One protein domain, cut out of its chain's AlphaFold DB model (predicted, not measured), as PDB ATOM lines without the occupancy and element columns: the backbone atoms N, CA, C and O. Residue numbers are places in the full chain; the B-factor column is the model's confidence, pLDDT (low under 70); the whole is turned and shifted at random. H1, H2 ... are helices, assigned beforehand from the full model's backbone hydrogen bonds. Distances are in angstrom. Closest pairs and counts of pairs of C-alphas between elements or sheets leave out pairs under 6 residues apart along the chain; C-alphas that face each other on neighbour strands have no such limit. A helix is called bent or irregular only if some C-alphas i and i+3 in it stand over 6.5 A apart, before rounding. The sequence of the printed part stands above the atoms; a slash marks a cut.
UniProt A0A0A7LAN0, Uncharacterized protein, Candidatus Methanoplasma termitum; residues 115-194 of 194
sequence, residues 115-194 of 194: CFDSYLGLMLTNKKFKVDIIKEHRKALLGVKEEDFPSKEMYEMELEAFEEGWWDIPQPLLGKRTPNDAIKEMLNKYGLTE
ATOM      1  N   CYS A 115      46.778  24.556 -32.505       91.25
ATOM      2  CA  CYS A 115      47.826  24.602 -31.490       91.25
ATOM      3  C   CYS A 115      47.932  25.996 -30.862       91.25
ATOM      4  O   CYS A 115      48.060  26.118 -29.641       91.25
ATOM      5  N   PHE A 116      47.863  27.049 -31.680       92.44
ATOM      6  CA  PHE A 116      47.936  28.426 -31.208       92.44
ATOM      7  C   PHE A 116      46.731  28.791 -30.338       92.44
ATOM      8  O   PHE A 116      46.917  29.316 -29.237       92.44
ATOM      9  N   ASP A 117      45.517  28.435 -30.758       94.44
ATOM     10  CA  ASP A 117      44.303  28.650 -29.969       94.44
ATOM     11  C   ASP A 117      44.369  27.896 -28.638       94.44
ATOM     12  O   ASP A 117      44.198  28.493 -27.572       94.44
ATOM     13  N   SER A 118      44.739  26.615 -28.660       91.94
ATOM     14  CA  SER A 118      44.923  25.809 -27.444       91.94
ATOM     15  C   SER A 118      45.943  26.437 -26.489       91.94
ATOM     16  O   SER A 118      45.707  26.533 -25.278       91.94
ATOM     17  N   TYR A 119      47.056  26.941 -27.030       94.19
ATOM     18  CA  TYR A 119      48.072  27.650 -26.261       94.19
ATOM     19  C   TYR A 119      47.529  28.945 -25.640       94.19
ATOM     20  O   TYR A 119      47.746  29.196 -24.450       94.19
ATOM     21  N   LEU A 120      46.770  29.753 -26.388       95.62
ATOM     22  CA  LEU A 120      46.109  30.945 -25.849       95.62
ATOM     23  C   LEU A 120      45.155  30.580 -24.708       95.62
ATOM     24  O   LEU A 120      45.183  31.224 -23.654       95.62
ATOM     25  N   GLY A 121      44.353  29.530 -24.877       95.94
ATOM     26  CA  GLY A 121      43.427  29.032 -23.861       95.94
ATOM     27  C   GLY A 121      44.139  28.632 -22.570       95.94
ATOM     28  O   GLY A 121      43.750  29.069 -21.479       95.94
ATOM     29  N   LEU A 122      45.235  27.882 -22.687       96.06
ATOM     30  CA  LEU A 122      46.105  27.510 -21.572       96.06
ATOM     31  C   LEU A 122      46.677  28.747 -20.862       96.06
ATOM     32  O   LEU A 122      46.554  28.878 -19.641       96.06
ATOM     33  N   MET A 123      47.255  29.690 -21.608       97.31
ATOM     34  CA  MET A 123      47.890  30.883 -21.039       97.31
ATOM     35  C   MET A 123      46.884  31.825 -20.369       97.31
ATOM     36  O   MET A 123      47.144  32.363 -19.287       97.31
ATOM     37  N   LEU A 124      45.703  31.998 -20.962       96.88
ATOM     38  CA  LEU A 124      44.602  32.763 -20.377       96.88
ATOM     39  C   LEU A 124      44.077  32.107 -19.096       96.88
ATOM     40  O   LEU A 124      43.769  32.806 -18.123       96.88
ATOM     41  N   THR A 125      44.017  30.775 -19.065       96.44
ATOM     42  CA  THR A 125      43.626  30.004 -17.880       96.44
ATOM     43  C   THR A 125      44.656  30.152 -16.765       96.44
ATOM     44  O   THR A 125      44.294  30.552 -15.653       96.44
ATOM     45  N   ASN A 126      45.942  29.962 -17.071       97.12
ATOM     46  CA  ASN A 126      47.056  30.208 -16.153       97.12
ATOM     47  C   ASN A 126      46.979  31.615 -15.549       97.12
ATOM     48  O   ASN A 126      47.047  31.782 -14.331       97.12
ATOM     49  N   LYS A 127      46.734  32.636 -16.378       96.94
ATOM     50  CA  LYS A 127      46.577  34.025 -15.927       96.94
ATOM     51  C   LYS A 127      45.368  34.222 -15.003       96.94
ATOM     52  O   LYS A 127      45.490  34.916 -13.996       96.94
ATOM     53  N   LYS A 128      44.208  33.633 -15.326       95.62
ATOM     54  CA  LYS A 128      42.968  33.744 -14.532       95.62
ATOM     55  C   LYS A 128      43.125  33.126 -13.144       95.62
ATOM     56  O   LYS A 128      42.729  33.746 -12.158       95.62
ATOM     57  N   PHE A 129      43.687  31.923 -13.072       95.19
ATOM     58  CA  PHE A 129      43.817  31.173 -11.821       95.19
ATOM     59  C   PHE A 129      45.143  31.432 -11.094       95.19
ATOM     60  O   PHE A 129      45.279  31.048  -9.936       95.19
ATOM     61  N   LYS A 130      46.086  32.150 -11.725       96.44
ATOM     62  CA  LYS A 130      47.453  32.398 -11.232       96.44
ATOM     63  C   LYS A 130      48.213  31.094 -10.972       96.44
ATOM     64  O   LYS A 130      48.845  30.928  -9.931       96.44
ATOM     65  N   VAL A 131      48.121  30.176 -11.927       95.12
ATOM     66  CA  VAL A 131      48.728  28.840 -11.876       95.12
ATOM     67  C   VAL A 131      49.598  28.611 -13.107       95.12
ATOM     68  O   VAL A 131      49.502  29.355 -14.082       95.12
ATOM     69  N   ASP A 132      50.410  27.562 -13.067       95.81
ATOM     70  CA  ASP A 132      51.089  27.011 -14.237       95.81
ATOM     71  C   ASP A 132      50.636  25.557 -14.407       95.81
ATOM     72  O   ASP A 132      51.154  24.650 -13.755       95.81
ATOM     73  N   ILE A 133      49.614  25.347 -15.243       94.56
ATOM     74  CA  ILE A 133      48.997  24.031 -15.459       94.56
ATOM     75  C   ILE A 133      50.022  23.005 -15.955       94.56
ATOM     76  O   ILE A 133      50.007  21.873 -15.484       94.56
ATOM     77  N   ILE A 134      50.950  23.389 -16.840       94.56
ATOM     78  CA  ILE A 134      51.964  22.468 -17.378       94.56
ATOM     79  C   ILE A 134      52.936  22.044 -16.284       94.56
ATOM     80  O   ILE A 134      53.311  20.874 -16.193       94.56
ATOM     81  N   LYS A 135      53.339  22.981 -15.424       95.19
ATOM     82  CA  LYS A 135      54.184  22.664 -14.275       95.19
ATOM     83  C   LYS A 135      53.480  21.740 -13.282       95.19
ATOM     84  O   LYS A 135      54.118  20.817 -12.779       95.19
ATOM     85  N   GLU A 136      52.196  21.961 -13.011       93.81
ATOM     86  CA  GLU A 136      51.422  21.082 -12.127       93.81
ATOM     87  C   GLU A 136      51.205  19.696 -12.748       93.81
ATOM     88  O   GLU A 136      51.378  18.703 -12.046       93.81
ATOM     89  N   HIS A 137      50.944  19.608 -14.057       94.31
ATOM     90  CA  HIS A 137      50.875  18.340 -14.787       94.31
ATOM     91  C   HIS A 137      52.190  17.558 -14.669       94.31
ATOM     92  O   HIS A 137      52.200  16.422 -14.203       94.31
ATOM     93  N   ARG A 138      53.331  18.199 -14.964       92.62
ATOM     94  CA  ARG A 138      54.665  17.584 -14.813       92.62
ATOM     95  C   ARG A 138      54.934  17.117 -13.387       92.62
ATOM     96  O   ARG A 138      55.507  16.055 -13.180       92.62
ATOM     97  N   LYS A 139      54.546  17.911 -12.388       93.75
ATOM     98  CA  LYS A 139      54.697  17.534 -10.980       93.75
ATOM     99  C   LYS A 139      53.844  16.315 -10.631       93.75
ATOM    100  O   LYS A 139      54.292  15.484  -9.849       93.75
ATOM    101  N   ALA A 140      52.637  16.231 -11.183       91.75
ATOM    102  CA  ALA A 140      51.744  15.106 -10.977       91.75
ATOM    103  C   ALA A 140      52.303  13.829 -11.631       91.75
ATOM    104  O   ALA A 140      52.340  12.796 -10.971       91.75
ATOM    105  N   LEU A 141      52.861  13.938 -12.843       90.69
ATOM    106  CA  LEU A 141      53.554  12.842 -13.532       90.69
ATOM    107  C   LEU A 141      54.748  12.302 -12.748       90.69
ATOM    108  O   LEU A 141      54.866  11.102 -12.548       90.69
ATOM    109  N   LEU A 142      55.595  13.189 -12.219       90.12
ATOM    110  CA  LEU A 142      56.725  12.794 -11.366       90.12
ATOM    111  C   LEU A 142      56.294  12.124 -10.048       90.12
ATOM    112  O   LEU A 142      57.136  11.587  -9.327       90.12
ATOM    113  N   GLY A 143      55.008  12.202  -9.696       88.69
ATOM    114  CA  GLY A 143      54.429  11.496  -8.560       88.69
ATOM    115  C   GLY A 143      54.146  10.018  -8.832       88.69
ATOM    116  O   GLY A 143      54.043   9.263  -7.868       88.69
ATOM    117  N   VAL A 144      54.046   9.607 -10.100       89.19
ATOM    118  CA  VAL A 144      53.851   8.212 -10.512       89.19
ATOM    119  C   VAL A 144      55.215   7.525 -10.523       89.19
ATOM    120  O   VAL A 144      56.100   7.908 -11.286       89.19
ATOM    121  N   LYS A 145      55.426   6.540  -9.644       90.50
ATOM    122  CA  LYS A 145      56.715   5.846  -9.521       90.50
ATOM    123  C   LYS A 145      56.632   4.447 -10.103       90.50
ATOM    124  O   LYS A 145      55.709   3.709  -9.789       90.50
ATOM    125  N   GLU A 146      57.654   4.050 -10.855       90.38
ATOM    126  CA  GLU A 146      57.778   2.689 -11.404       90.38
ATOM    127  C   GLU A 146      57.688   1.606 -10.312       90.38
ATOM    128  O   GLU A 146      57.107   0.548 -10.526       90.38
ATOM    129  N   GLU A 147      58.189   1.909  -9.110       92.44
ATOM    130  CA  GLU A 147      58.164   1.031  -7.930       92.44
ATOM    131  C   GLU A 147      56.749   0.637  -7.469       92.44
ATOM    132  O   GLU A 147      56.593  -0.387  -6.802       92.44
ATOM    133  N   ASP A 148      55.727   1.425  -7.816       91.62
ATOM    134  CA  ASP A 148      54.336   1.172  -7.426       91.62
ATOM    135  C   ASP A 148      53.655   0.120  -8.326       91.62
ATOM    136  O   ASP A 148      52.530  -0.302  -8.041       91.62
ATOM    137  N   PHE A 149      54.329  -0.340  -9.390       92.94
ATOM    138  CA  PHE A 149      53.751  -1.228 -10.399       92.94
ATOM    139  C   PHE A 149      54.439  -2.601 -10.467       92.94
ATOM    140  O   PHE A 149      55.647  -2.721 -10.260       92.94
ATOM    141  N   PRO A 150      53.695  -3.675 -10.803       90.19
ATOM    142  CA  PRO A 150      54.249  -5.032 -10.858       90.19
ATOM    143  C   PRO A 150      55.272  -5.263 -11.982       90.19
ATOM    144  O   PRO A 150      56.034  -6.230 -11.928       90.19
ATOM    145  N   SER A 151      55.251  -4.435 -13.028       94.25
ATOM    146  CA  SER A 151      56.153  -4.527 -14.175       94.25
ATOM    147  C   SER A 151      56.320  -3.167 -14.852       94.25
ATOM    148  O   SER A 151      55.453  -2.299 -14.745       94.25
ATOM    149  N   LYS A 152      57.412  -3.015 -15.611       92.81
ATOM    150  CA  LYS A 152      57.669  -1.821 -16.425       92.81
ATOM    151  C   LYS A 152      56.569  -1.567 -17.459       92.81
ATOM    152  O   LYS A 152      56.180  -0.429 -17.663       92.81
ATOM    153  N   GLU A 153      56.047  -2.628 -18.071       94.50
ATOM    154  CA  GLU A 153      54.951  -2.541 -19.046       94.50
ATOM    155  C   GLU A 153      53.674  -1.976 -18.404       94.50
ATOM    156  O   GLU A 153      53.067  -1.063 -18.951       94.50
ATOM    157  N   MET A 154      53.314  -2.442 -17.200       91.69
ATOM    158  CA  MET A 154      52.173  -1.888 -16.460       91.69
ATOM    159  C   MET A 154      52.415  -0.435 -16.039       91.69
ATOM    160  O   MET A 154      51.489   0.363 -16.080       91.69
ATOM    161  N   TYR A 155      53.644  -0.082 -15.652       93.56
ATOM    162  CA  TYR A 155      54.001   1.304 -15.347       93.56
ATOM    163  C   TYR A 155      53.845   2.220 -16.568       93.56
ATOM    164  O   TYR A 155      53.241   3.279 -16.447       93.56
ATOM    165  N   GLU A 156      54.352   1.819 -17.736       93.50
ATOM    166  CA  GLU A 156      54.237   2.599 -18.975       93.50
ATOM    167  C   GLU A 156      52.769   2.795 -19.381       93.50
ATOM    168  O   GLU A 156      52.365   3.920 -19.665       93.50
ATOM    169  N   MET A 157      51.956   1.733 -19.315       93.44
ATOM    170  CA  MET A 157      50.519   1.808 -19.605       93.44
ATOM    171  C   MET A 157      49.767   2.751 -18.655       93.44
ATOM    172  O   MET A 157      48.920   3.531 -19.083       93.44
ATOM    173  N   GLU A 158      50.051   2.678 -17.354       92.19
ATOM    174  CA  GLU A 158      49.385   3.514 -16.349       92.19
ATOM    175  C   GLU A 158      49.870   4.968 -16.405       92.19
ATOM    176  O   GLU A 158      49.094   5.887 -16.143       92.19
ATOM    177  N   LEU A 159      51.130   5.196 -16.785       92.62
ATOM    178  CA  LEU A 159      51.665   6.534 -17.014       92.62
ATOM    179  C   LEU A 159      50.980   7.208 -18.210       92.62
ATOM    180  O   LEU A 159      50.567   8.358 -18.084       92.62
ATOM    181  N   GLU A 160      50.796   6.493 -19.323       92.62
ATOM    182  CA  GLU A 160      50.058   6.979 -20.497       92.62
ATOM    183  C   GLU A 160      48.592   7.288 -20.143       92.62
ATOM    184  O   GLU A 160      48.100   8.388 -20.393       92.62
ATOM    185  N   ALA A 161      47.918   6.369 -19.441       92.56
ATOM    186  CA  ALA A 161      46.545   6.580 -18.979       92.56
ATOM    187  C   ALA A 161      46.420   7.781 -18.024       92.56
ATOM    188  O   ALA A 161      45.417   8.501 -18.040       92.56
ATOM    189  N   PHE A 162      47.432   8.013 -17.186       93.25
ATOM    190  CA  PHE A 162      47.484   9.180 -16.317       93.25
ATOM    191  C   PHE A 162      47.709  10.475 -17.108       93.25
ATOM    192  O   PHE A 162      47.024  11.459 -16.828       93.25
ATOM    193  N   GLU A 163      48.630  10.489 -18.080       91.88
ATOM    194  CA  GLU A 163      48.895  11.647 -18.948       91.88
ATOM    195  C   GLU A 163      47.634  12.108 -19.674       91.88
ATOM    196  O   GLU A 163      47.333  13.304 -19.685       91.88
ATOM    197  N   GLU A 164      46.864  11.171 -20.225       91.75
ATOM    198  CA  GLU A 164      45.600  11.475 -20.890       91.75
ATOM    199  C   GLU A 164      44.521  11.891 -19.881       91.75
ATOM    200  O   GLU A 164      43.889  12.942 -20.018       91.75
ATOM    201  N   GLY A 165      44.333  11.102 -18.819       93.44
ATOM    202  CA  GLY A 165      43.237  11.288 -17.872       93.44
ATOM    203  C   GLY A 165      43.362  12.537 -16.998       93.44
ATOM    204  O   GLY A 165      42.347  13.096 -16.577       93.44
ATOM    205  N   TRP A 166      44.579  13.013 -16.715       95.50
ATOM    206  CA  TRP A 166      44.806  14.134 -15.794       95.50
ATOM    207  C   TRP A 166      44.078  15.421 -16.212       95.50
ATOM    208  O   TRP A 166      43.620  16.184 -15.351       95.50
ATOM    209  N   TRP A 167      43.926  15.638 -17.519       95.44
ATOM    210  CA  TRP A 167      43.270  16.813 -18.101       95.44
ATOM    211  C   TRP A 167      41.764  16.881 -17.844       95.44
ATOM    212  O   TRP A 167      41.188  17.974 -17.875       95.44
ATOM    213  N   ASP A 168      41.156  15.744 -17.505       96.38
ATOM    214  CA  ASP A 168      39.732  15.595 -17.196       96.38
ATOM    215  C   ASP A 168      39.465  15.381 -15.698       96.38
ATOM    216  O   ASP A 168      38.319  15.230 -15.267       96.38
ATOM    217  N   ILE A 169      40.506  15.429 -14.862       94.25
ATOM    218  CA  ILE A 169      40.365  15.341 -13.407       94.25
ATOM    219  C   ILE A 169      40.177  16.748 -12.817       94.25
ATOM    220  O   ILE A 169      40.987  17.646 -13.064       94.25
ATOM    221  N   PRO A 170      39.146  16.971 -11.976       95.31
ATOM    222  CA  PRO A 170      38.959  18.231 -11.268       95.31
ATOM    223  C   PRO A 170      40.164  18.633 -10.413       95.31
ATOM    224  O   PRO A 170      40.510  17.963  -9.438       95.31
ATOM    225  N   GLN A 171      40.752  19.792 -10.710       94.00
ATOM    226  CA  GLN A 171      41.916  20.298  -9.989       94.00
ATOM    227  C   GLN A 171      41.504  21.329  -8.925       94.00
ATOM    228  O   GLN A 171      40.809  22.308  -9.236       94.00
ATOM    229  N   PRO A 172      41.951  21.198  -7.658       93.00
ATOM    230  CA  PRO A 172      41.655  22.176  -6.607       93.00
ATOM    231  C   PRO A 172      42.091  23.604  -6.966       93.00
ATOM    232  O   PRO A 172      41.354  24.559  -6.724       93.00
ATOM    233  N   LEU A 173      43.252  23.732  -7.613       92.31
ATOM    234  CA  LEU A 173      43.831  24.995  -8.087       92.31
ATOM    235  C   LEU A 173      43.011  25.687  -9.193       92.31
ATOM    236  O   LEU A 173      43.146  26.890  -9.393       92.31
ATOM    237  N   LEU A 174      42.106  24.957  -9.852       93.81
ATOM    238  CA  LEU A 174      41.169  25.484 -10.850       93.81
ATOM    239  C   LEU A 174      39.749  25.664 -10.286       93.81
ATOM    240  O   LEU A 174      38.776  25.811 -11.028       93.81
ATOM    241  N   GLY A 175      39.601  25.640  -8.957       90.75
ATOM    242  CA  GLY A 175      38.299  25.733  -8.301       90.75
ATOM    243  C   GLY A 175      37.428  24.500  -8.544       90.75
ATOM    244  O   GLY A 175      36.216  24.641  -8.680       90.75
ATOM    245  N   LYS A 176      38.047  23.310  -8.596       91.31
ATOM    246  CA  LYS A 176      37.406  22.013  -8.888       91.31
ATOM    247  C   LYS A 176      36.864  21.877 -10.318       91.31
ATOM    248  O   LYS A 176      35.981  21.060 -10.553       91.31
ATOM    249  N   ARG A 177      37.385  22.662 -11.263       92.88
ATOM    250  CA  ARG A 177      37.217  22.416 -12.703       92.88
ATOM    251  C   ARG A 177      38.302  21.476 -13.206       92.88
ATOM    252  O   ARG A 177      39.386  21.433 -12.617       92.88
ATOM    253  N   THR A 178      38.028  20.779 -14.297       96.44
ATOM    254  CA  THR A 178      39.074  20.088 -15.052       96.44
ATOM    255  C   THR A 178      39.924  21.122 -15.810       96.44
ATOM    256  O   THR A 178      39.432  22.218 -16.120       96.44
ATOM    257  N   PRO A 179      41.209  20.837 -16.079       96.00
ATOM    258  CA  PRO A 179      42.024  21.631 -16.990       96.00
ATOM    259  C   PRO A 179      41.334  21.884 -18.337       96.00
ATOM    260  O   PRO A 179      41.249  23.043 -18.750       96.00
ATOM    261  N   ASN A 180      40.762  20.844 -18.954       95.19
ATOM    262  CA  ASN A 180      40.052  20.947 -20.230       95.19
ATOM    263  C   ASN A 180      38.858  21.909 -20.165       95.19
ATOM    264  O   ASN A 180      38.751  22.820 -20.990       95.19
ATOM    265  N   ASP A 181      38.006  21.795 -19.143       95.38
ATOM    266  CA  ASP A 181      36.851  22.684 -18.969       95.38
ATOM    267  C   ASP A 181      37.287  24.132 -18.745       95.38
ATOM    268  O   ASP A 181      36.712  25.065 -19.307       95.38
ATOM    269  N   ALA A 182      38.316  24.340 -17.920       95.69
ATOM    270  CA  ALA A 182      38.818  25.672 -17.617       95.69
ATOM    271  C   ALA A 182      39.397  26.360 -18.863       95.69
ATOM    272  O   ALA A 182      39.139  27.550 -19.066       95.69
ATOM    273  N   ILE A 183      40.124  25.615 -19.702       95.56
ATOM    274  CA  ILE A 183      40.668  26.087 -20.979       95.56
ATOM    275  C   ILE A 183      39.532  26.393 -21.959       95.56
ATOM    276  O   ILE A 183      39.468  27.504 -22.491       95.56
ATOM    277  N   LYS A 184      38.577  25.471 -22.123       95.19
ATOM    278  CA  LYS A 184      37.423  25.647 -23.013       95.19
ATOM    279  C   LYS A 184      36.562  26.845 -22.614       95.19
ATOM    280  O   LYS A 184      36.174  27.643 -23.463       95.19
ATOM    281  N   GLU A 185      36.311  27.047 -21.318       93.88
ATOM    282  CA  GLU A 185      35.638  28.248 -20.801       93.88
ATOM    283  C   GLU A 185      36.361  29.544 -21.193       93.88
ATOM    284  O   GLU A 185      35.710  30.574 -21.392       93.88
ATOM    285  N   MET A 186      37.696  29.534 -21.237       94.94
ATOM    286  CA  MET A 186      38.469  30.711 -21.624       94.94
ATOM    287  C   MET A 186      38.393  30.960 -23.124       94.94
ATOM    288  O   MET A 186      38.140  32.100 -23.501       94.94
ATOM    289  N   LEU A 187      38.527  29.923 -23.950       94.75
ATOM    290  CA  LEU A 187      38.426  30.024 -25.408       94.75
ATOM    291  C   LEU A 187      37.036  30.467 -25.876       94.75
ATOM    292  O   LEU A 187      36.926  31.371 -26.705       94.75
ATOM    293  N   ASN A 188      35.977  29.936 -25.255       94.62
ATOM    294  CA  ASN A 188      34.583  30.288 -25.553       94.62
ATOM    295  C   ASN A 188      34.330  31.804 -25.496       94.62
ATOM    296  O   ASN A 188      33.550  32.343 -26.275       94.62
ATOM    297  N   LYS A 189      34.995  32.523 -24.581       94.00
ATOM    298  CA  LYS A 189      34.832  33.983 -24.433       94.00
ATOM    299  C   LYS A 189      35.313  34.777 -25.642       94.00
ATOM    300  O   LYS A 189      34.916  35.929 -25.787       94.00
ATOM    301  N   TYR A 190      36.189  34.184 -26.444       93.00
ATOM    302  CA  TYR A 190      36.803  34.804 -27.612       93.00
ATOM    303  C   TYR A 190      36.320  34.174 -28.924       93.00
ATOM    304  O   TYR A 190      36.753  34.615 -29.981       93.00
ATOM    305  N   GLY A 191      35.418  33.184 -28.870       92.88
ATOM    306  CA  GLY A 191      34.945  32.466 -30.057       92.88
ATOM    307  C   GLY A 191      35.995  31.541 -30.678       92.88
ATOM    308  O   GLY A 191      35.915  31.274 -31.867       92.88
ATOM    309  N   LEU A 192      36.969  31.078 -29.885       91.31
ATOM    310  CA  LEU A 192      38.081  30.216 -30.320       91.31
ATOM    311  C   LEU A 192      37.840  28.734 -29.989       91.31
ATOM    312  O   LEU A 192      38.763  27.985 -29.687       91.31
ATOM    313  N   THR A 193      36.579  28.328 -29.921       82.75
ATOM    314  CA  THR A 193      36.181  26.933 -29.716       82.75
ATOM    315  C   THR A 193      35.457  26.449 -30.953       82.75
ATOM    316  O   THR A 193      34.539  27.137 -31.405       82.75
ATOM    317  N   GLU A 194      35.836  25.270 -31.435       62.38
ATOM    318  CA  GLU A 194      35.086  24.513 -32.442       62.38
ATOM    319  C   GLU A 194      33.675  24.127 -31.969       62.38
ATOM    320  O   GLU A 194      33.500  23.799 -30.764       62.38
TER     321      GLU A 194
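What this domain is: This is residues 115 to 194 of the 194 residues of an uncharacterized protein of Candidatus Methanoplasma termitum (UniProt A0A0A7LAN0). A loose helical hairpin, H2 and H3, reaches out from a head in which H1 and H4 cross each other about perpendicular, near Gly 121 and Ile 183. H4 runs on roughly in the direction of H3 beyond its last residues, and these two helices make much of the longest axis, while H1 stands across that axis at the head end and the link of residues 142 to 151 closes the hairpin at the far end. The printed part has 80 residues with four named helices, in the order H1, H2, H3, H4, and no named strand; its class is all helix, with 51 of the 80 residues in the named helices. The whole is loose, with a radius of gyration of the C-alphas of 14.6 A, and elongated, with spans of 46 by 24 by 18 A.

Where its parts are: The printed part begins with H1, residues 115 to 129, which starts at C-alpha 115 at (47.826, 24.602, -31.490) and measures 21.1 A from first to last C-alpha. After residues 130 to 132 comes H2, residues 133 to 141, 12.2 A long. Residues 142 to 151 follow, of which 146 to 148 are a helical run too short to bear a name. H3, residues 152 to 168, is the longest helix, with 17 residues and 25.0 A; its first C-alpha is at (57.669, -1.821, -16.425). H3 is neither bent nor irregular, but only just: C-alphas 164 and 167 are 6.5 A apart. Residues 169 to 178 lead on, with a second short helical run at residues 172 to 174. H4, residues 179 to 188, is 14.3 A long and ends at C-alpha 188 at (34.583, 30.288, -25.553). Residues 189 to 194 then run to the chain's last residue.

How they stand to each other: H1 touches H4, and their closest C-alphas are those of Gly 121 and Ile 183, 5.0 A apart. The lines of these two helices are about perpendicular, at 76 degrees, and their centres are 8.3 A apart. H1 and H2 are close but not clearly touching, with the C-alphas of Asn 126 and Ile 133 closest at 6.5 A, and their lines are about perpendicular at 90 degrees. H1 and H3 are apart. H2 and H3 form a helical hairpin: they touch, and run opposite ways at a shallow tilt of 28 degrees. Their closest C-alphas are those of Leu 141 and Glu 163, 7.2 A apart, and H3 touches H2 with residues 159 to 166 alone. H3 touches H4 with residues 167 to 168 alone, and the closest C-alphas are those of Trp 167 and Pro 179, 5.1 A apart. H3 and H4 run the same way at a shallow tilt of 34.9 degrees, only just short of steep. H2 and H4 are close but not clearly touching, with the C-alphas of Ile 133 and Pro 179 closest at 7.5 A. The helix packing is mostly aligned, but only just: of three touching pairs, two are at a shallow tilt. In H1, H2 and H4 every O i to N i+4 pair is within hydrogen-bond range; in H3 11 of 13 are.

The domain as a whole: The two C-alphas farthest apart are those of Pro 150 and Tyr 190, at 46.6 A. The C-alphas of the first and last printed residues, Cys 115 and Glu 194, are 12.8 A apart. The printed part has no cut. The link from H1 to H2 is tight, with 3 residues, and those from H2 to H3 and from H3 to H4 are short, with 10 residues each. The mean pLDDT of the printed part is 93.2, and Glu 194 is the one printed residue under 70.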